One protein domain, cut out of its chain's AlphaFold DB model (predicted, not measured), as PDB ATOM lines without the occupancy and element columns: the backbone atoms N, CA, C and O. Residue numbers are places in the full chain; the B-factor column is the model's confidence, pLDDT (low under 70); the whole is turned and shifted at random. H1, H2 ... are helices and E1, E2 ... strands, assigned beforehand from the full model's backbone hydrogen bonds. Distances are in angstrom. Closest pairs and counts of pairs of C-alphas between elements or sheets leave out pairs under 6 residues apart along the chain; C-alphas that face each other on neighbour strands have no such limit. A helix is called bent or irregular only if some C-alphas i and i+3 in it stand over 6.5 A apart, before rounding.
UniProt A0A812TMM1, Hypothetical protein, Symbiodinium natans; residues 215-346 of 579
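AT A GLANCE: This is residues 215 to 346 of the 579 residues of the protein "Hypothetical protein" of Symbiodinium natans (UniProt A0A812TMM1). A strongly twisted, curled sheet of five strands has two helices, H3 and H6, crossing each other over one face, while H7 covers the edge strand E2 on the opposite face. H4 and H5 make an arm reaching away from the sheet, and H1 packs on H3 with residues 218 to 222. The printed part has 132 residues, with seven named helices and five named strands in the order H1 H2 E1 E2 H3 E3 H4 H5 E4 E5 H6 H7. The sheet, E2 E1 E4 E5 E3, is antiparallel throughout, and the class is mixed, helices and strands. The whole is compact, with a radius of gyration of the C-alphas of 15.3 A and spans of 41 by 41 by 27 A.

HOW THE PARTS SIT: The sheet runs E2, residues 252 to 257, E1, residues 242 to 247, E4, residues 300 to 305, E5, residues 310 to 314, and E3, residues 277 to 279. Within hydrogen-bond range are N 245 and O 254 at 3.0 A in the hairpin E1 and E2, N 244 and O 304 at 2.8 A between E1 and E4, N 303 and O 311 at 2.8 A in the hairpin E4 and E5, and N 312 and O 278 at 2.7 A between E5 and E3. H6, residues 315 to 327, is on the sheet at a height of 9.7 A. H3, residues 258 to 270, touches H6, the closest C-alphas being those of Val 264 and Leu 321, 6.4 A apart; they run opposite ways at a tilt of 68 degrees, only just steep. H7, residues 339 to 345, lies over E2 on the opposite face to H6, along the strands at 22 degrees on the local plane; the closest C-alphas of H7 and E2, Pro 339 and Cys 255, are 6.0 A apart. H4, residues 280 to 289, is on the same face as H7 but over none of the strands. H4 and H5, residues 293 to 296, only just touch, and only at the corner, with 3 pairs of C-alphas within 8 A, the closest Phe 287 and Phe 293 at 5.6 A. E3, H4, H5 and E4 form a split strand-helix-strand unit, two strands running the same way with E5 between them, and its crossover is right-handed. H1, residues 215 to 228, touches H3 about perpendicular at 85 degrees, the closest C-alphas being those of Leu 218 and Leu 267, 7.4 A apart. H2, residues 233 to 236, is near H3; it is irregular, but only just, with C-alphas 233 and 236 6.7 A apart. Each O i to N i+4 pair is within hydrogen-bond range in H1, H3, H4, H6 and H7; H2 and H5 are too short for such a pair.

IN THESE COORDINATES: E2 is 16.2 A long, E4 15.6 A, H1 18.8 A, and H3 and H6 18.3 A each. H1 begins at C-alpha 215, (39.354, 18.177, 240.321), and H7 ends at C-alpha 345, (19.678, 15.908, 216.724).

THE WHOLE: The two C-alphas farthest apart, those of Gln 289 and Glu 331, are 43.7 A apart. The printed part has no cut. The link H6 to H7 is long, and residues 227 to 233 stand free. The model's pLDDT is under 70 at residues 215 to 239 and 331 to 333.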
ATOM      1  N   TRP A 215      39.967  17.143 241.146       46.25
ATOM      2  CA  TRP A 215      39.354  18.177 240.321       46.25
ATOM      3  C   TRP A 215      39.405  19.598 240.901       46.25
ATOM      4  O   TRP A 215      39.460  20.527 240.116       46.25
ATOM      5  N   LYS A 216      39.412  19.830 242.221       46.72
ATOM      6  CA  LYS A 216      39.514  21.176 242.826       46.72
ATOM      7  C   LYS A 216      40.925  21.742 242.707       46.72
ATOM      8  O   LYS A 216      41.093  22.879 242.273       46.72
ATOM      9  N   VAL A 217      41.940  20.938 243.038       50.09
ATOM     10  CA  VAL A 217      43.353  21.329 242.878       50.09
ATOM     11  C   VAL A 217      43.712  21.418 241.393       50.09
ATOM     12  O   VAL A 217      44.399  22.350 240.987       50.09
ATOM     13  N   LEU A 218      43.203  20.503 240.562       50.34
ATOM     14  CA  LEU A 218      43.354  20.545 239.105       50.34
ATOM     15  C   LEU A 218      42.537  21.672 238.459       50.34
ATOM     16  O   LEU A 218      42.988  22.224 237.466       50.34
ATOM     17  N   LYS A 219      41.391  22.083 239.011       54.12
ATOM     18  CA  LYS A 219      40.666  23.283 238.570       54.12
ATOM     19  C   LYS A 219      41.498  24.527 238.852       54.12
ATOM     20  O   LYS A 219      41.807  25.238 237.908       54.12
ATOM     21  N   ALA A 220      41.990  24.707 240.078       56.19
ATOM     22  CA  ALA A 220      42.892  25.812 240.404       56.19
ATOM     23  C   ALA A 220      44.168  25.802 239.536       56.19
ATOM     24  O   ALA A 220      44.525  26.821 238.955       56.19
ATOM     25  N   LYS A 221      44.823  24.641 239.361       54.69
ATOM     26  CA  LYS A 221      46.004  24.505 238.488       54.69
ATOM     27  C   LYS A 221      45.679  24.667 237.000       54.69
ATOM     28  O   LYS A 221      46.536  25.135 236.265       54.69
ATOM     29  N   SER A 222      44.484  24.307 236.531       51.66
ATOM     30  CA  SER A 222      44.087  24.493 235.128       51.66
ATOM     31  C   SER A 222      43.649  25.925 234.838       51.66
ATOM     32  O   SER A 222      43.959  26.424 233.765       51.66
ATOM     33  N   GLU A 223      43.025  26.620 235.791       61.69
ATOM     34  CA  GLU A 223      42.756  28.062 235.743       61.69
ATOM     35  C   GLU A 223      44.072  28.862 235.784       61.69
ATOM     36  O   GLU A 223      44.262  29.791 234.999       61.69
ATOM     37  N   ASP A 224      45.032  28.442 236.612       60.28
ATOM     38  CA  ASP A 224      46.384  29.008 236.684       60.28
ATOM     39  C   ASP A 224      47.233  28.688 235.434       60.28
ATOM     40  O   ASP A 224      47.941  29.550 234.918       60.28
ATOM     41  N   LEU A 225      47.107  27.492 234.848       54.62
ATOM     42  CA  LEU A 225      47.713  27.174 233.549       54.62
ATOM     43  C   LEU A 225      47.034  27.923 232.396       54.62
ATOM     44  O   LEU A 225      47.733  28.332 231.474       54.62
ATOM     45  N   GLN A 226      45.715  28.140 232.431       56.12
ATOM     46  CA  GLN A 226      44.986  28.953 231.446       56.12
ATOM     47  C   GLN A 226      45.337  30.445 231.550       56.12
ATOM     48  O   GLN A 226      45.325  31.134 230.531       56.12
ATOM     49  N   SER A 227      45.667  30.945 232.745       63.09
ATOM     50  CA  SER A 227      46.096  32.333 232.944       63.09
ATOM     51  C   SER A 227      47.575  32.546 232.587       63.09
ATOM     52  O   SER A 227      47.911  33.529 231.922       63.09
ATOM     53  N   LYS A 228      48.459  31.604 232.954       59.62
ATOM     54  CA  LYS A 228      49.908  31.671 232.689       59.62
ATOM     55  C   LYS A 228      50.269  31.332 231.245       59.62
ATOM     56  O   LYS A 228      51.132  31.992 230.661       59.62
ATOM     57  N   ASN A 229      49.596  30.365 230.613       43.72
ATOM     58  CA  ASN A 229      49.777  30.140 229.183       43.72
ATOM     59  C   ASN A 229      49.042  31.203 228.362       43.72
ATOM     60  O   ASN A 229      47.913  31.014 227.923       43.72
ATOM     61  N   ARG A 230      49.791  32.232 227.951       39.12
ATOM     62  CA  ARG A 230      49.501  33.035 226.745       39.12
ATOM     63  C   ARG A 230      49.559  32.233 225.426       39.12
ATOM     64  O   ARG A 230      49.508  32.824 224.344       39.12
ATOM     65  N   LEU A 231      49.608  30.895 225.476       39.38
ATOM     66  CA  LEU A 231      49.092  30.082 224.376       39.38
ATOM     67  C   LEU A 231      47.643  30.511 224.139       39.38
ATOM     68  O   LEU A 231      46.842  30.554 225.066       39.38
ATOM     69  N   LYS A 232      47.288  30.822 222.892       37.72
ATOM     70  CA  LYS A 232      45.894  31.076 222.510       37.72
ATOM     71  C   LYS A 232      45.073  29.830 222.863       37.72
ATOM     72  O   LYS A 232      45.109  28.870 222.092       37.72
ATOM     73  N   GLY A 233      44.378  29.855 224.009       35.81
ATOM     74  CA  GLY A 233      43.619  28.719 224.543       35.81
ATOM     75  C   GLY A 233      42.791  28.079 223.433       35.81
ATOM     76  O   GLY A 233      42.109  28.812 222.705       35.81
ATOM     77  N   PRO A 234      42.960  26.758 223.236       42.94
ATOM     78  CA  PRO A 234      43.088  26.094 221.933       42.94
ATOM     79  C   PRO A 234      42.087  26.652 220.935       42.94
ATOM     80  O   PRO A 234      40.933  26.221 220.937       42.94
ATOM     81  N   THR A 235      42.545  27.659 220.169       41.78
ATOM     82  CA  THR A 235      41.731  28.677 219.466       41.78
ATOM     83  C   THR A 235      40.267  28.286 219.407       41.78
ATOM     84  O   THR A 235      39.927  27.596 218.442       41.78
ATOM     85  N   ARG A 236      39.495  28.638 220.468       42.28
ATOM     86  CA  ARG A 236      38.143  28.109 220.791       42.28
ATOM     87  C   ARG A 236      37.543  27.507 219.536       42.28
ATOM     88  O   ARG A 236      37.107  28.284 218.685       42.28
ATOM     89  N   ILE A 237      37.633  26.181 219.372       45.81
ATOM     90  CA  ILE A 237      37.306  25.559 218.083       45.81
ATOM     91  C   ILE A 237      35.795  25.693 217.914       45.81
ATOM     92  O   ILE A 237      35.021  24.891 218.423       45.81
ATOM     93  N   GLY A 238      35.401  26.808 217.296       39.69
ATOM     94  CA  GLY A 238      34.075  27.417 217.373       39.69
ATOM     95  C   GLY A 238      33.098  26.781 216.407       39.69
ATOM     96  O   GLY A 238      32.372  27.476 215.706       39.69
ATOM     97  N   GLY A 239      33.141  25.458 216.333       55.44
ATOM     98  CA  GLY A 239      32.216  24.641 215.582       55.44
ATOM     99  C   GLY A 239      31.770  23.475 216.444       55.44
ATOM    100  O   GLY A 239      32.502  23.020 217.326       55.44
ATOM    101  N   ASP A 240      30.583  22.966 216.140       78.56
ATOM    102  CA  ASP A 240      30.048  21.729 216.698       78.56
ATOM    103  C   ASP A 240      30.830  20.520 216.154       78.56
ATOM    104  O   ASP A 240      30.327  19.704 215.377       78.56
ATOM    105  N   ILE A 241      32.107  20.421 216.527       91.38
ATOM    106  CA  ILE A 241      32.905  19.224 216.297       91.38
ATOM    107  C   ILE A 241      32.467  18.185 217.317       91.38
ATOM    108  O   ILE A 241      32.455  18.439 218.521       91.38
ATOM    109  N   TRP A 242      32.148  17.001 216.819       94.81
ATOM    110  CA  TRP A 242      31.893  15.823 217.630       94.81
ATOM    111  C   TRP A 242      32.898  14.744 217.253       94.81
ATOM    112  O   TRP A 242      33.381  14.718 216.120       94.81
ATOM    113  N   TYR A 243      33.194  13.858 218.195       95.44
ATOM    114  CA  TYR A 243      34.105  12.731 218.051       95.44
ATOM    115  C   TYR A 243      33.340  11.436 218.306       95.44
ATOM    116  O   TYR A 243      32.836  11.226 219.404       95.44
ATOM    117  N   LYS A 244      33.262  10.559 217.305       95.44
ATOM    118  CA  LYS A 244      32.766   9.195 217.480       95.44
ATOM    119  C   LYS A 244      33.927   8.304 217.904       95.44
ATOM    120  O   LYS A 244      34.895   8.193 217.151       95.44
ATOM    121  N   ALA A 245      33.824   7.673 219.066       94.44
ATOM    122  CA  ALA A 245      34.808   6.726 219.581       94.44
ATOM    123  C   ALA A 245      34.103   5.511 220.194       94.44
ATOM    124  O   ALA A 245      32.990   5.631 220.704       94.44
ATOM    125  N   TYR A 246      34.755   4.354 220.144       90.56
ATOM    126  CA  TYR A 246      34.307   3.160 220.855       90.56
ATOM    127  C   TYR A 246      34.705   3.262 222.329       90.56
ATOM    128  O   TYR A 246      35.859   3.567 222.622       90.56
ATOM    129  N   THR A 247      33.778   2.985 223.246       87.62
ATOM    130  CA  THR A 247      34.052   2.952 224.690       87.62
ATOM    131  C   THR A 247      34.095   1.496 225.164       87.62
ATOM    132  O   THR A 247      33.040   0.850 225.179       87.62
ATOM    133  N   PRO A 248      35.270   0.965 225.575       79.38
ATOM    134  CA  PRO A 248      35.428  -0.445 225.940       79.38
ATOM    135  C   PRO A 248      34.454  -0.903 227.027       79.38
ATOM    136  O   PRO A 248      33.779  -1.916 226.854       79.38
ATOM    137  N   ASN A 249      34.315  -0.107 228.094       77.25
ATOM    138  CA  ASN A 249      33.482  -0.417 229.260       77.25
ATOM    139  C   ASN A 249      32.004  -0.647 228.900       77.25
ATOM    140  O   ASN A 249      31.355  -1.511 229.479       77.25
ATOM    141  N   SER A 250      31.466   0.106 227.933       76.94
ATOM    142  CA  SER A 250      30.058   0.004 227.520       76.94
ATOM    143  C   SER A 250      29.832  -0.880 226.290       76.94
ATOM    144  O   SER A 250      28.686  -1.028 225.868       76.94
ATOM    145  N   GLN A 251      30.906  -1.383 225.667       84.62
ATOM    146  CA  GLN A 251      30.907  -2.103 224.383       84.62
ATOM    147  C   GLN A 251      30.117  -1.403 223.260       84.62
ATOM    148  O   GLN A 251      29.498  -2.039 222.403       84.62
ATOM    149  N   LYS A 252      30.109  -0.066 223.270       89.00
ATOM    150  CA  LYS A 252      29.285   0.775 222.392       89.00
ATOM    151  C   LYS A 252      30.087   1.964 221.887       89.00
ATOM    152  O   LYS A 252      30.971   2.471 222.576       89.00
ATOM    153  N   ASP A 253      29.737   2.410 220.688       91.44
ATOM    154  CA  ASP A 253      30.208   3.678 220.152       91.44
ATOM    155  C   ASP A 253      29.462   4.845 220.807       91.44
ATOM    156  O   ASP A 253      28.237   4.812 220.914       91.44
ATOM    157  N   TRP A 254      30.191   5.908 221.132       94.19
ATOM    158  CA  TRP A 254      29.664   7.152 221.686       94.19
ATOM    159  C   TRP A 254      30.132   8.365 220.886       94.19
ATOM    160  O   TRP A 254      31.241   8.392 220.346       94.19
ATOM    161  N   CYS A 255      29.272   9.380 220.808       95.06
ATOM    162  CA  CYS A 255      29.547  10.654 220.160       95.06
ATOM    163  C   CYS A 255      29.796  11.730 221.221       95.06
ATOM    164  O   CYS A 255      28.865  12.244 221.837       95.06
ATOM    165  N   TRP A 256      31.065  12.084 221.402       95.12
ATOM    166  CA  TRP A 256      31.548  13.040 222.394       95.12
ATOM    167  C   TRP A 256      31.672  14.449 221.814       95.12
ATOM    168  O   TRP A 256      32.202  14.639 220.715       95.12
ATOM    169  N   LYS A 257      31.222  15.461 222.557       93.62
ATOM    170  CA  LYS A 257      31.285  16.864 222.140       93.62
ATOM    171  C   LYS A 257      32.714  17.397 222.232       93.62
ATOM    172  O   LYS A 257      33.348  17.329 223.281       93.62
ATOM    173  N   GLY A 258      33.212  17.997 221.156       92.94
ATOM    174  CA  GLY A 258      34.613  18.400 221.030       92.94
ATOM    175  C   GLY A 258      35.094  19.433 222.052       92.94
ATOM    176  O   GLY A 258      36.275  19.441 222.385       92.94
ATOM    177  N   SER A 259      34.202  20.269 222.592       90.62
ATOM    178  CA  SER A 259      34.538  21.189 223.687       90.62
ATOM    179  C   SER A 259      34.892  20.440 224.976       90.62
ATOM    180  O   SER A 259      35.940  20.704 225.553       90.62
ATOM    181  N   PHE A 260      34.062  19.468 225.364       91.94
ATOM    182  CA  PHE A 260      34.263  18.619 226.542       91.94
ATOM    183  C   PHE A 260      35.505  17.737 226.382       91.94
ATOM    184  O   PHE A 260      36.362  17.673 227.253       91.94
ATOM    185  N   VAL A 261      35.663  17.139 225.201       94.06
ATOM    186  CA  VAL A 261      36.834  16.324 224.859       94.06
ATOM    187  C   VAL A 261      38.150  17.106 224.977       94.06
ATOM    188  O   VAL A 261      39.140  16.567 225.465       94.06
ATOM    189  N   ASN A 262      38.174  18.381 224.571       91.75
ATOM    190  CA  ASN A 262      39.356  19.232 224.736       91.75
ATOM    191  C   ASN A 262      39.628  19.582 226.209       91.75
ATOM    192  O   ASN A 262      40.787  19.632 226.605       91.75
ATOM    193  N   GLU A 263      38.593  19.811 227.018       89.50
ATOM    194  CA  GLU A 263      38.722  20.067 228.460       89.50
ATOM    195  C   GLU A 263      39.336  18.862 229.188       89.50
ATOM    196  O   GLU A 263      40.365  18.991 229.852       89.50
ATOM    197  N   VAL A 264      38.786  17.664 228.957       92.12
ATOM    198  CA  VAL A 264      39.319  16.409 229.507       92.12
ATOM    199  C   VAL A 264      40.729  16.117 228.983       92.12
ATOM    200  O   VAL A 264      41.557  15.572 229.710       92.12
ATOM    201  N   ARG A 265      41.060  16.538 227.754       92.75
ATOM    202  CA  ARG A 265      42.427  16.459 227.228       92.75
ATOM    203  C   ARG A 265      43.412  17.330 228.009       92.75
ATOM    204  O   ARG A 265      44.493  16.835 228.306       92.75
ATOM    205  N   PHE A 266      43.073  18.569 228.378       87.94
ATOM    206  CA  PHE A 266      43.962  19.357 229.251       87.94
ATOM    207  C   PHE A 266      44.122  18.722 230.622       87.94
ATOM    208  O   PHE A 266      45.220  18.742 231.173       87.94
ATOM    209  N   LEU A 267      43.050  18.136 231.158       86.81
ATOM    210  CA  LEU A 267      43.109  17.432 232.431       86.81
ATOM    211  C   LEU A 267      44.060  16.222 232.343       86.81
ATOM    212  O   LEU A 267      44.971  16.119 233.161       86.81
ATOM    213  N   ALA A 268      43.955  15.395 231.298       89.94
ATOM    214  CA  ALA A 268      44.888  14.296 231.027       89.94
ATOM    215  C   ALA A 268      46.342  14.770 230.810       89.94
ATOM    216  O   ALA A 268      47.271  14.167 231.348       89.94
ATOM    217  N   GLU A 269      46.554  15.867 230.072       87.06
ATOM    218  CA  GLU A 269      47.880  16.478 229.876       87.06
ATOM    219  C   GLU A 269      48.466  16.982 231.211       87.06
ATOM    220  O   GLU A 269      49.631  16.723 231.498       87.06
ATOM    221  N   SER A 270      47.660  17.608 232.080       83.31
ATOM    222  CA  SER A 270      48.077  18.042 233.428       83.31
ATOM    223  C   SER A 270      48.345  16.900 234.415       83.31
ATOM    224  O   SER A 270      49.062  17.095 235.395       83.31
ATOM    225  N   GLN A 271      47.797  15.712 234.152       85.62
ATOM    226  CA  GLN A 271      48.090  14.474 234.879       85.62
ATOM    227  C   GLN A 271      49.296  13.720 234.288       85.62
ATOM    228  O   GLN A 271      49.592  12.613 234.729       85.62
ATOM    229  N   ASN A 272      49.988  14.292 233.292       86.38
ATOM    230  CA  ASN A 272      51.077  13.654 232.543       86.38
ATOM    231  C   ASN A 272      50.683  12.306 231.903       86.38
ATOM    232  O   ASN A 272      51.532  11.436 231.722       86.38
ATOM    233  N   MET A 273      49.407  12.114 231.539       88.12
ATOM    234  CA  MET A 273      48.929  10.839 230.997       88.12
ATOM    235  C   MET A 273      49.597  10.538 229.635       88.12
ATOM    236  O   MET A 273      49.348  11.253 228.655       88.12
ATOM    237  N   PRO A 274      50.419   9.476 229.523       78.31
ATOM    238  CA  PRO A 274      51.198   9.218 228.320       78.31
ATOM    239  C   PRO A 274      50.288   8.837 227.151       78.31
ATOM    240  O   PRO A 274      49.408   7.986 227.267       78.31
ATOM    241  N   LEU A 275      50.516   9.470 225.996       83.06
ATOM    242  CA  LEU A 275      49.817   9.186 224.734       83.06
ATOM    243  C   LEU A 275      48.275   9.182 224.840       83.06
ATOM    244  O   LEU A 275      47.617   8.505 224.047       83.06
ATOM    245  N   ALA A 276      47.695   9.953 225.772       88.25
ATOM    246  CA  ALA A 276      46.245  10.059 225.968       88.25
ATOM    247  C   ALA A 276      45.494  10.406 224.670       88.25
ATOM    248  O   ALA A 276      44.441   9.845 224.368       88.25
ATOM    249  N   TRP A 277      46.088  11.301 223.873       91.88
ATOM    250  CA  TRP A 277      45.556  11.793 222.608       91.88
ATOM    251  C   TRP A 277      46.645  11.862 221.536       91.88
ATOM    252  O   TRP A 277      47.602  12.626 221.658       91.88
ATOM    253  N   LEU A 278      46.476  11.141 220.425       91.69
ATOM    254  CA  LEU A 278      47.443  11.147 219.325       91.69
ATOM    255  C   LEU A 278      46.747  11.198 217.962       91.69
ATOM    256  O   LEU A 278      45.847  10.418 217.689       91.69
ATOM    257  N   SER A 279      47.163  12.077 217.044       94.19
ATOM    258  CA  SER A 279      46.625  12.021 215.672       94.19
ATOM    259  C   SER A 279      47.113  10.765 214.950       94.19
ATOM    260  O   SER A 279      48.308  10.469 214.978       94.19
ATOM    261  N   VAL A 280      46.233  10.084 214.207       92.06
ATOM    262  CA  VAL A 280      46.600   8.900 213.402       92.06
ATOM    263  C   VAL A 280      47.732   9.215 212.412       92.06
ATOM    264  O   VAL A 280      48.597   8.374 212.180       92.06
ATOM    265  N   LYS A 281      47.795  10.444 211.875       90.06
ATOM    266  CA  LYS A 281      48.901  10.888 211.000       90.06
ATOM    267  C   LYS A 281      50.243  10.948 211.741       90.06
ATOM    268  O   LYS A 281      51.277  10.664 211.143       90.06
ATOM    269  N   THR A 282      50.234  11.319 213.019       89.19
ATOM    270  CA  THR A 282      51.429  11.341 213.875       89.19
ATOM    271  C   THR A 282      51.815   9.922 214.282       89.19
ATOM    272  O   THR A 282      52.968   9.547 214.104       89.19
ATOM    273  N   ALA A 283      50.848   9.098 214.699       88.31
ATOM    274  CA  ALA A 283      51.062   7.685 215.018       88.31
ATOM    275  C   ALA A 283      51.680   6.902 213.845       88.31
ATOM    276  O   ALA A 283      52.602   6.120 214.041       88.31
ATOM    277  N   GLN A 284      51.234   7.159 212.608       89.88
ATOM    278  CA  GLN A 284      51.821   6.559 211.403       89.88
ATOM    279  C   GLN A 284      53.281   6.969 211.168       89.88
ATOM    280  O   GLN A 284      54.059   6.149 210.689       89.88
ATOM    281  N   ARG A 285      53.667   8.211 211.494       87.62
ATOM    282  CA  ARG A 285      55.069   8.661 211.408       87.62
ATOM    283  C   ARG A 285      55.926   8.021 212.496       87.62
ATOM    284  O   ARG A 285      57.007   7.543 212.181       87.62
ATOM    285  N   LEU A 286      55.422   7.962 213.729       86.44
ATOM    286  CA  LEU A 286      56.108   7.300 214.841       86.44
ATOM    287  C   LEU A 286      56.309   5.809 214.543       86.44
ATOM    288  O   LEU A 286      57.424   5.327 214.647       86.44
ATOM    289  N   PHE A 287      55.294   5.113 214.022       88.50
ATOM    290  CA  PHE A 287      55.414   3.714 213.591       88.50
ATOM    291  C   PHE A 287      56.408   3.489 212.430       88.50
ATOM    292  O   PHE A 287      56.980   2.409 212.306       88.50
ATOM    293  N   GLN A 288      56.620   4.485 211.560       89.19
ATOM    294  CA  GLN A 288      57.650   4.426 210.510       89.19
ATOM    295  C   GLN A 288      59.068   4.653 211.050       89.19
ATOM    296  O   GLN A 288      60.022   4.201 210.424       89.19
ATOM    297  N   GLN A 289      59.207   5.369 212.169       88.44
ATOM    298  CA  GLN A 289      60.485   5.611 212.843       88.44
ATOM    299  C   GLN A 289      60.847   4.449 213.773       88.44
ATOM    300  O   GLN A 289      61.977   3.973 213.742       88.44
ATOM    301  N   ASP A 290      59.874   3.970 214.546       84.25
ATOM    302  CA  ASP A 290      59.986   2.826 215.437       84.25
ATOM    303  C   ASP A 290      58.767   1.888 215.279       84.25
ATOM    304  O   ASP A 290      57.663   2.201 215.739       84.25
ATOM    305  N   PRO A 291      58.943   0.697 214.678       88.38
ATOM    306  CA  PRO A 291      57.893  -0.314 214.602       88.38
ATOM    307  C   PRO A 291      57.411  -0.825 215.972       88.38
ATOM    308  O   PRO A 291      56.284  -1.325 216.069       88.38
ATOM    309  N   SER A 292      58.229  -0.705 217.028       80.62
ATOM    310  CA  SER A 292      57.870  -1.105 218.394       80.62
ATOM    311  C   SER A 292      56.722  -0.258 218.950       80.62
ATOM    312  O   SER A 292      55.854  -0.797 219.640       80.62
ATOM    313  N   PHE A 293      56.620   1.009 218.519       82.38
ATOM    314  CA  PHE A 293      55.547   1.946 218.864       82.38
ATOM    315  C   PHE A 293      54.139   1.375 218.642       82.38
ATOM    316  O   PHE A 293      53.202   1.735 219.350       82.38
ATOM    317  N   LYS A 294      53.970   0.421 217.710       83.75
ATOM    318  CA  LYS A 294      52.694  -0.290 217.532       83.75
ATOM    319  C   LYS A 294      52.210  -0.946 218.827       83.75
ATOM    320  O   LYS A 294      51.008  -0.929 219.056       83.75
ATOM    321  N   LYS A 295      53.111  -1.505 219.649       82.31
ATOM    322  CA  LYS A 295      52.779  -2.126 220.944       82.31
ATOM    323  C   LYS A 295      52.202  -1.102 221.925       82.31
ATOM    324  O   LYS A 295      51.185  -1.383 222.549       82.31
ATOM    325  N   ALA A 296      52.795   0.092 221.983       80.38
ATOM    326  CA  ALA A 296      52.356   1.190 222.845       80.38
ATOM    327  C   ALA A 296      50.960   1.740 222.492       80.38
ATOM    328  O   ALA A 296      50.343   2.396 223.325       80.38
ATOM    329  N   VAL A 297      50.453   1.464 221.279       87.94
ATOM    330  CA  VAL A 297      49.114   1.884 220.822       87.94
ATOM    331  C   VAL A 297      48.157   0.726 220.497       87.94
ATOM    332  O   VAL A 297      47.179   0.922 219.776       87.94
ATOM    333  N   VAL A 298      48.414  -0.495 220.997       84.44
ATOM    334  CA  VAL A 298      47.515  -1.657 220.787       84.44
ATOM    335  C   VAL A 298      46.138  -1.427 221.408       84.44
ATOM    336  O   VAL A 298      45.132  -1.766 220.788       84.44
ATOM    337  N   TYR A 299      46.108  -0.839 222.602       85.94
ATOM    338  CA  TYR A 299      44.901  -0.570 223.391       85.94
ATOM    339  C   TYR A 299      44.394   0.870 223.207       85.94
ATOM    340  O   TYR A 299      43.790   1.448 224.104       85.94
ATOM    341  N   HIS A 300      44.679   1.484 222.052       91.81
ATOM    342  CA  HIS A 300      44.113   2.788 221.715       91.81
ATOM    343  C   HIS A 300      42.902   2.626 220.805       91.81
ATOM    344  O   HIS A 300      42.995   2.064 219.709       91.81
ATOM    345  N   VAL A 301      41.773   3.204 221.208       93.38
ATOM    346  CA  VAL A 301      40.572   3.259 220.374       93.38
ATOM    347  C   VAL A 301      40.711   4.330 219.294       93.38
ATOM    348  O   VAL A 301      41.300   5.397 219.495       93.38
ATOM    349  N   VAL A 302      40.151   4.060 218.114       94.25
ATOM    350  CA  VAL A 302      40.123   5.033 217.016       94.25
ATOM    351  C   VAL A 302      38.940   5.973 217.210       94.25
ATOM    352  O   VAL A 302      37.788   5.571 217.054       94.25
ATOM    353  N   ALA A 303      39.234   7.242 217.464       95.12
ATOM    354  CA  ALA A 303      38.256   8.314 217.466       95.12
ATOM    355  C   ALA A 303      38.232   9.043 216.118       95.12
ATOM    356  O   ALA A 303      39.270   9.354 215.520       95.12
ATOM    357  N   VAL A 304      37.029   9.334 215.634       95.00
ATOM    358  CA  VAL A 304      36.779   9.951 214.329       95.00
ATOM    359  C   VAL A 304      35.927  11.193 214.524       95.00
ATOM    360  O   VAL A 304      34.808  11.097 215.021       95.00
ATOM    361  N   SER A 305      36.425  12.354 214.112       94.56
ATOM    362  CA  SER A 305      35.679  13.608 214.217       94.56
ATOM    363  C   SER A 305      34.837  13.926 212.982       94.56
ATOM    364  O   SER A 305      35.052  13.400 211.886       94.56
ATOM    365  N   THR A 306      33.858  14.814 213.160       92.81
ATOM    366  CA  THR A 306      32.985  15.329 212.087       92.81
ATOM    367  C   THR A 306      33.749  16.106 211.005       92.81
ATOM    368  O   THR A 306      33.350  16.104 209.843       92.81
ATOM    369  N   ASP A 307      34.907  16.688 211.332       90.62
ATOM    370  CA  ASP A 307      35.849  17.297 210.373       90.62
ATOM    371  C   ASP A 307      36.643  16.262 209.540       90.62
ATOM    372  O   ASP A 307      37.488  16.633 208.730       90.62
ATOM    373  N   HIS A 308      36.365  14.964 209.726       88.81
ATOM    374  CA  HIS A 308      37.044  13.817 209.114       88.81
ATOM    375  C   HIS A 308      38.478  13.562 209.618       88.81
ATOM    376  O   HIS A 308      39.146  12.639 209.128       88.81
ATOM    377  N   SER A 309      38.952  14.310 210.618       91.75
ATOM    378  CA  SER A 309      40.193  13.992 211.321       91.75
ATOM    379  C   SER A 309      40.050  12.693 212.126       91.75
ATOM    380  O   SER A 309      38.954  12.219 212.438       91.75
ATOM    381  N   ARG A 310      41.191  12.055 212.407       93.38
ATOM    382  CA  ARG A 310      41.250  10.796 213.155       93.38
ATOM    383  C   ARG A 310      42.348  10.817 214.195       93.38
ATOM    384  O   ARG A 310      43.477  11.248 213.922       93.38
ATOM    385  N   TYR A 311      42.005  10.276 215.350       95.25
ATOM    386  CA  TYR A 311      42.826  10.250 216.542       95.25
ATOM    387  C   TYR A 311      42.814   8.843 217.143       95.25
ATOM    388  O   TYR A 311      41.901   8.055 216.905       95.25
ATOM    389  N   LEU A 312      43.875   8.531 217.867       95.12
ATOM    390  CA  LEU A 312      44.005   7.397 218.757       95.12
ATOM    391  C   LEU A 312      43.859   7.952 220.171       95.12
ATOM    392  O   LEU A 312      44.552   8.912 220.523       95.12
ATOM    393  N   TRP A 313      42.940   7.381 220.934       95.81
ATOM    394  CA  TRP A 313      42.695   7.705 222.337       95.81
ATOM    395  C   TRP A 313      43.109   6.506 223.176       95.81
ATOM    396  O   TRP A 313      42.761   5.386 222.808       95.81
ATOM    397  N   SER A 314      43.845   6.710 224.266       94.12
ATOM    398  CA  SER A 314      44.139   5.603 225.184       94.12
ATOM    399  C   SER A 314      42.868   5.173 225.922       94.12
ATOM    400  O   SER A 314      41.994   6.001 226.188       94.12
ATOM    401  N   ASP A 315      42.774   3.902 226.315       91.50
ATOM    402  CA  ASP A 315      41.657   3.434 227.148       91.50
ATOM    403  C   ASP A 315      41.541   4.233 228.463       91.50
ATOM    404  O   ASP A 315      40.435   4.568 228.882       91.50
ATOM    405  N   ALA A 316      42.665   4.649 229.059       90.88
ATOM    406  CA  ALA A 316      42.684   5.527 230.235       90.88
ATOM    407  C   ALA A 316      42.061   6.913 229.961       90.88
ATOM    408  O   ALA A 316      41.330   7.440 230.798       90.88
ATOM    409  N   PHE A 317      42.282   7.494 228.775       94.81
ATOM    410  CA  PHE A 317      41.640   8.750 228.373       94.81
ATOM    411  C   PHE A 317      40.127   8.580 228.169       94.81
ATOM    412  O   PHE A 317      39.341   9.454 228.536       94.81
ATOM    413  N   VAL A 318      39.700   7.435 227.628       93.81
ATOM    414  CA  VAL A 318      38.277   7.093 227.470       93.81
ATOM    415  C   VAL A 318      37.596   6.892 228.827       93.81
ATOM    416  O   VAL A 318      36.486   7.382 229.026       93.81
ATOM    417  N   GLN A 319      38.264   6.229 229.774       91.12
ATOM    418  CA  GLN A 319      37.784   6.088 231.152       91.12
ATOM    419  C   GLN A 319      37.651   7.454 231.840       91.12
ATOM    420  O   GLN A 319      36.633   7.727 232.476       91.12
ATOM    421  N   LEU A 320      38.628   8.345 231.652       91.56
ATOM    422  CA  LEU A 320      38.593   9.705 232.188       91.56
ATOM    423  C   LEU A 320      37.418  10.527 231.620       91.56
ATOM    424  O   LEU A 320      36.746  11.227 232.376       91.56
ATOM    425  N   LEU A 321      37.112  10.396 230.320       93.25
ATOM    426  CA  LEU A 321      35.915  10.994 229.708       93.25
ATOM    427  C   LEU A 321      34.620  10.507 230.378       93.25
ATOM    428  O   LEU A 321      33.747  11.328 230.661       93.25
ATOM    429  N   THR A 322      34.493   9.202 230.653       90.50
ATOM    430  CA  THR A 322      33.306   8.645 231.328       90.50
ATOM    431  C   THR A 322      33.198   9.082 232.790       90.50
ATOM    432  O   THR A 322      32.132   9.532 233.198       90.50
ATOM    433  N   VAL A 323      34.297   9.061 233.553       89.88
ATOM    434  CA  VAL A 323      34.295   9.470 234.971       89.88
ATOM    435  C   VAL A 323      33.912  10.941 235.120       89.88
ATOM    436  O   VAL A 323      33.068  11.271 235.945       89.88
ATOM    437  N   ILE A 324      34.462  11.834 234.289       88.69
ATOM    438  CA  ILE A 324      34.139  13.269 234.359       88.69
ATOM    439  C   ILE A 324      32.698  13.540 233.895       88.69
ATOM    440  O   ILE A 324      32.044  14.439 234.426       88.69
ATOM    441  N   GLN A 325      32.174  12.764 232.936       87.94
ATOM    442  CA  GLN A 325      30.762  12.844 232.545       87.94
ATOM    443  C   GLN A 325      29.837  12.518 233.729       87.94
ATOM    444  O   GLN A 325      28.855  13.232 233.946       87.94
ATOM    445  N   GLU A 326      30.146  11.446 234.462       85.25
ATOM    446  CA  GLU A 326      29.374  10.971 235.615       85.25
ATOM    447  C   GLU A 326      29.510  11.922 236.818       85.25
ATOM    448  O   GLU A 326      28.498  12.367 237.359       85.25
ATOM    449  N   GLU A 327      30.735  12.311 237.190       80.75
ATOM    450  CA  GLU A 327      31.015  13.179 238.346       80.75
ATOM    451  C   GLU A 327      30.346  14.553 238.216       80.75
ATOM    452  O   GLU A 327      29.686  15.021 239.145       80.75
ATOM    453  N   GLN A 328      30.452  15.195 237.048       77.81
ATOM    454  CA  GLN A 328      29.841  16.510 236.825       77.81
ATOM    455  C   GLN A 328      28.316  16.446 236.626       77.81
ATOM    456  O   GLN A 328      27.692  17.479 236.381       77.81
ATOM    457  N   SER A 329      27.704  15.256 236.742       71.50
ATOM    458  CA  SER A 329      26.255  15.038 236.630       71.50
ATOM    459  C   SER A 329      25.653  15.667 235.366       71.50
ATOM    460  O   SER A 329      24.546  16.212 235.384       71.50
ATOM    461  N   PHE A 330      26.398  15.640 234.254       72.31
ATOM    462  CA  PHE A 330      25.949  16.266 233.016       72.31
ATOM    463  C   PHE A 330      24.671  15.596 232.515       72.31
ATOM    464  O   PHE A 330      24.647  14.389 232.278       72.31
ATOM    465  N   GLU A 331      23.640  16.406 232.259       69.69
ATOM    466  CA  GLU A 331      22.428  15.968 231.563       69.69
ATOM    467  C   GLU A 331      22.802  15.152 230.316       69.69
ATOM    468  O   GLU A 331      23.490  15.641 229.405       69.69
ATOM    469  N   TYR A 332      22.351  13.896 230.287       64.81
ATOM    470  CA  TYR A 332      22.632  12.965 229.204       64.81
ATOM    471  C   TYR A 332      22.222  13.587 227.861       64.81
ATOM    472  O   TYR A 332      21.079  13.998 227.656       64.81
ATOM    473  N   GLY A 333      23.181  13.692 226.941       67.81
ATOM    474  CA  GLY A 333      23.011  14.389 225.670       67.81
ATOM    475  C   GLY A 333      23.593  15.803 225.567       67.81
ATOM    476  O   GLY A 333      23.591  16.342 224.460       67.81
ATOM    477  N   ARG A 334      24.139  16.404 226.640       82.12
ATOM    478  CA  ARG A 334      24.914  17.665 226.535       82.12
ATOM    479  C   ARG A 334      26.334  17.469 226.008       82.12
ATOM    480  O   ARG A 334      26.796  18.260 225.182       82.12
ATOM    481  N   VAL A 335      27.033  16.461 226.532       88.75
ATOM    482  CA  VAL A 335      28.467  16.204 226.276       88.75
ATOM    483  C   VAL A 335      28.726  14.884 225.553       88.75
ATOM    484  O   VAL A 335      29.725  14.764 224.848       88.75
ATOM    485  N   CYS A 336      27.811  13.926 225.687       91.69
ATOM    486  CA  CYS A 336      27.885  12.598 225.100       91.69
ATOM    487  C   CYS A 336      26.494  12.196 224.585       91.69
ATOM    488  O   CYS A 336      25.495  12.435 225.268       91.69
ATOM    489  N   LEU A 337      26.425  11.639 223.375       93.19
ATOM    490  CA  LEU A 337      25.207  11.174 222.704       93.19
ATOM    491  C   LEU A 337      25.438   9.785 222.106       93.19
ATOM    492  O   LEU A 337      26.556   9.470 221.684       93.19
ATOM    493  N   SER A 338      24.382   8.977 221.991       92.81
ATOM    494  CA  SER A 338      24.459   7.777 221.155       92.81
ATOM    495  C   SER A 338      24.612   8.173 219.672       92.81
ATOM    496  O   SER A 338      24.198   9.270 219.280       92.81
ATOM    497  N   PRO A 339      25.167   7.307 218.803       92.50
ATOM    498  CA  PRO A 339      25.261   7.588 217.370       92.50
ATOM    499  C   PRO A 339      23.901   7.825 216.695       92.50
ATOM    500  O   PRO A 339      23.834   8.533 215.691       92.50
ATOM    501  N   GLU A 340      22.831   7.249 217.249       92.75
ATOM    502  CA  GLU A 340      21.451   7.386 216.772       92.75
ATOM    503  C   GLU A 340      20.873   8.753 217.166       92.75
ATOM    504  O   GLU A 340      20.464   9.518 216.290       92.75
ATOM    505  N   ASP A 341      20.964   9.125 218.452       93.75
ATOM    506  CA  ASP A 341      20.570  10.457 218.937       93.75
ATOM    507  C   ASP A 341      21.346  11.566 218.217       93.75
ATOM    508  O   ASP A 341      20.803  12.623 217.894       93.75
ATOM    509  N   MET A 342      22.635  11.326 217.967       93.12
ATOM    510  CA  MET A 342      23.523  12.255 217.282       93.12
ATOM    511  C   MET A 342      23.090  12.474 215.826       93.12
ATOM    512  O   MET A 342      23.038  13.613 215.364       93.12
ATOM    513  N   ALA A 343      22.711  11.405 215.116       91.19
ATOM    514  CA  ALA A 343      22.183  11.496 213.757       91.19
ATOM    515  C   ALA A 343      20.812  12.197 213.694       91.19
ATOM    516  O   ALA A 343      20.535  12.894 212.716       91.19
ATOM    517  N   GLN A 344      19.977  12.045 214.729       93.31
ATOM    518  CA  GLN A 344      18.662  12.687 214.819       93.31
ATOM    519  C   GLN A 344      18.755  14.179 215.187       93.31
ATOM    520  O   GLN A 344      18.116  15.008 214.540       93.31
ATOM    521  N   LYS A 345      19.543  14.531 216.211       90.94
ATOM    522  CA  LYS A 345      19.678  15.908 216.724       90.94
ATOM    523  C   LYS A 345      20.578  16.783 215.849       90.94
ATOM    524  O   LYS A 345      20.336  17.982 215.734       90.94
ATOM    525  N   TYR A 346      21.599  16.195 215.225       91.44
ATOM    526  CA  TYR A 346      22.610  16.908 214.441       91.44
ATOM    527  C   TYR A 346      22.851  16.233 213.072       91.44
ATOM    528  O   TYR A 346      23.961  15.778 212.789       91.44
TER     529      TYR A 346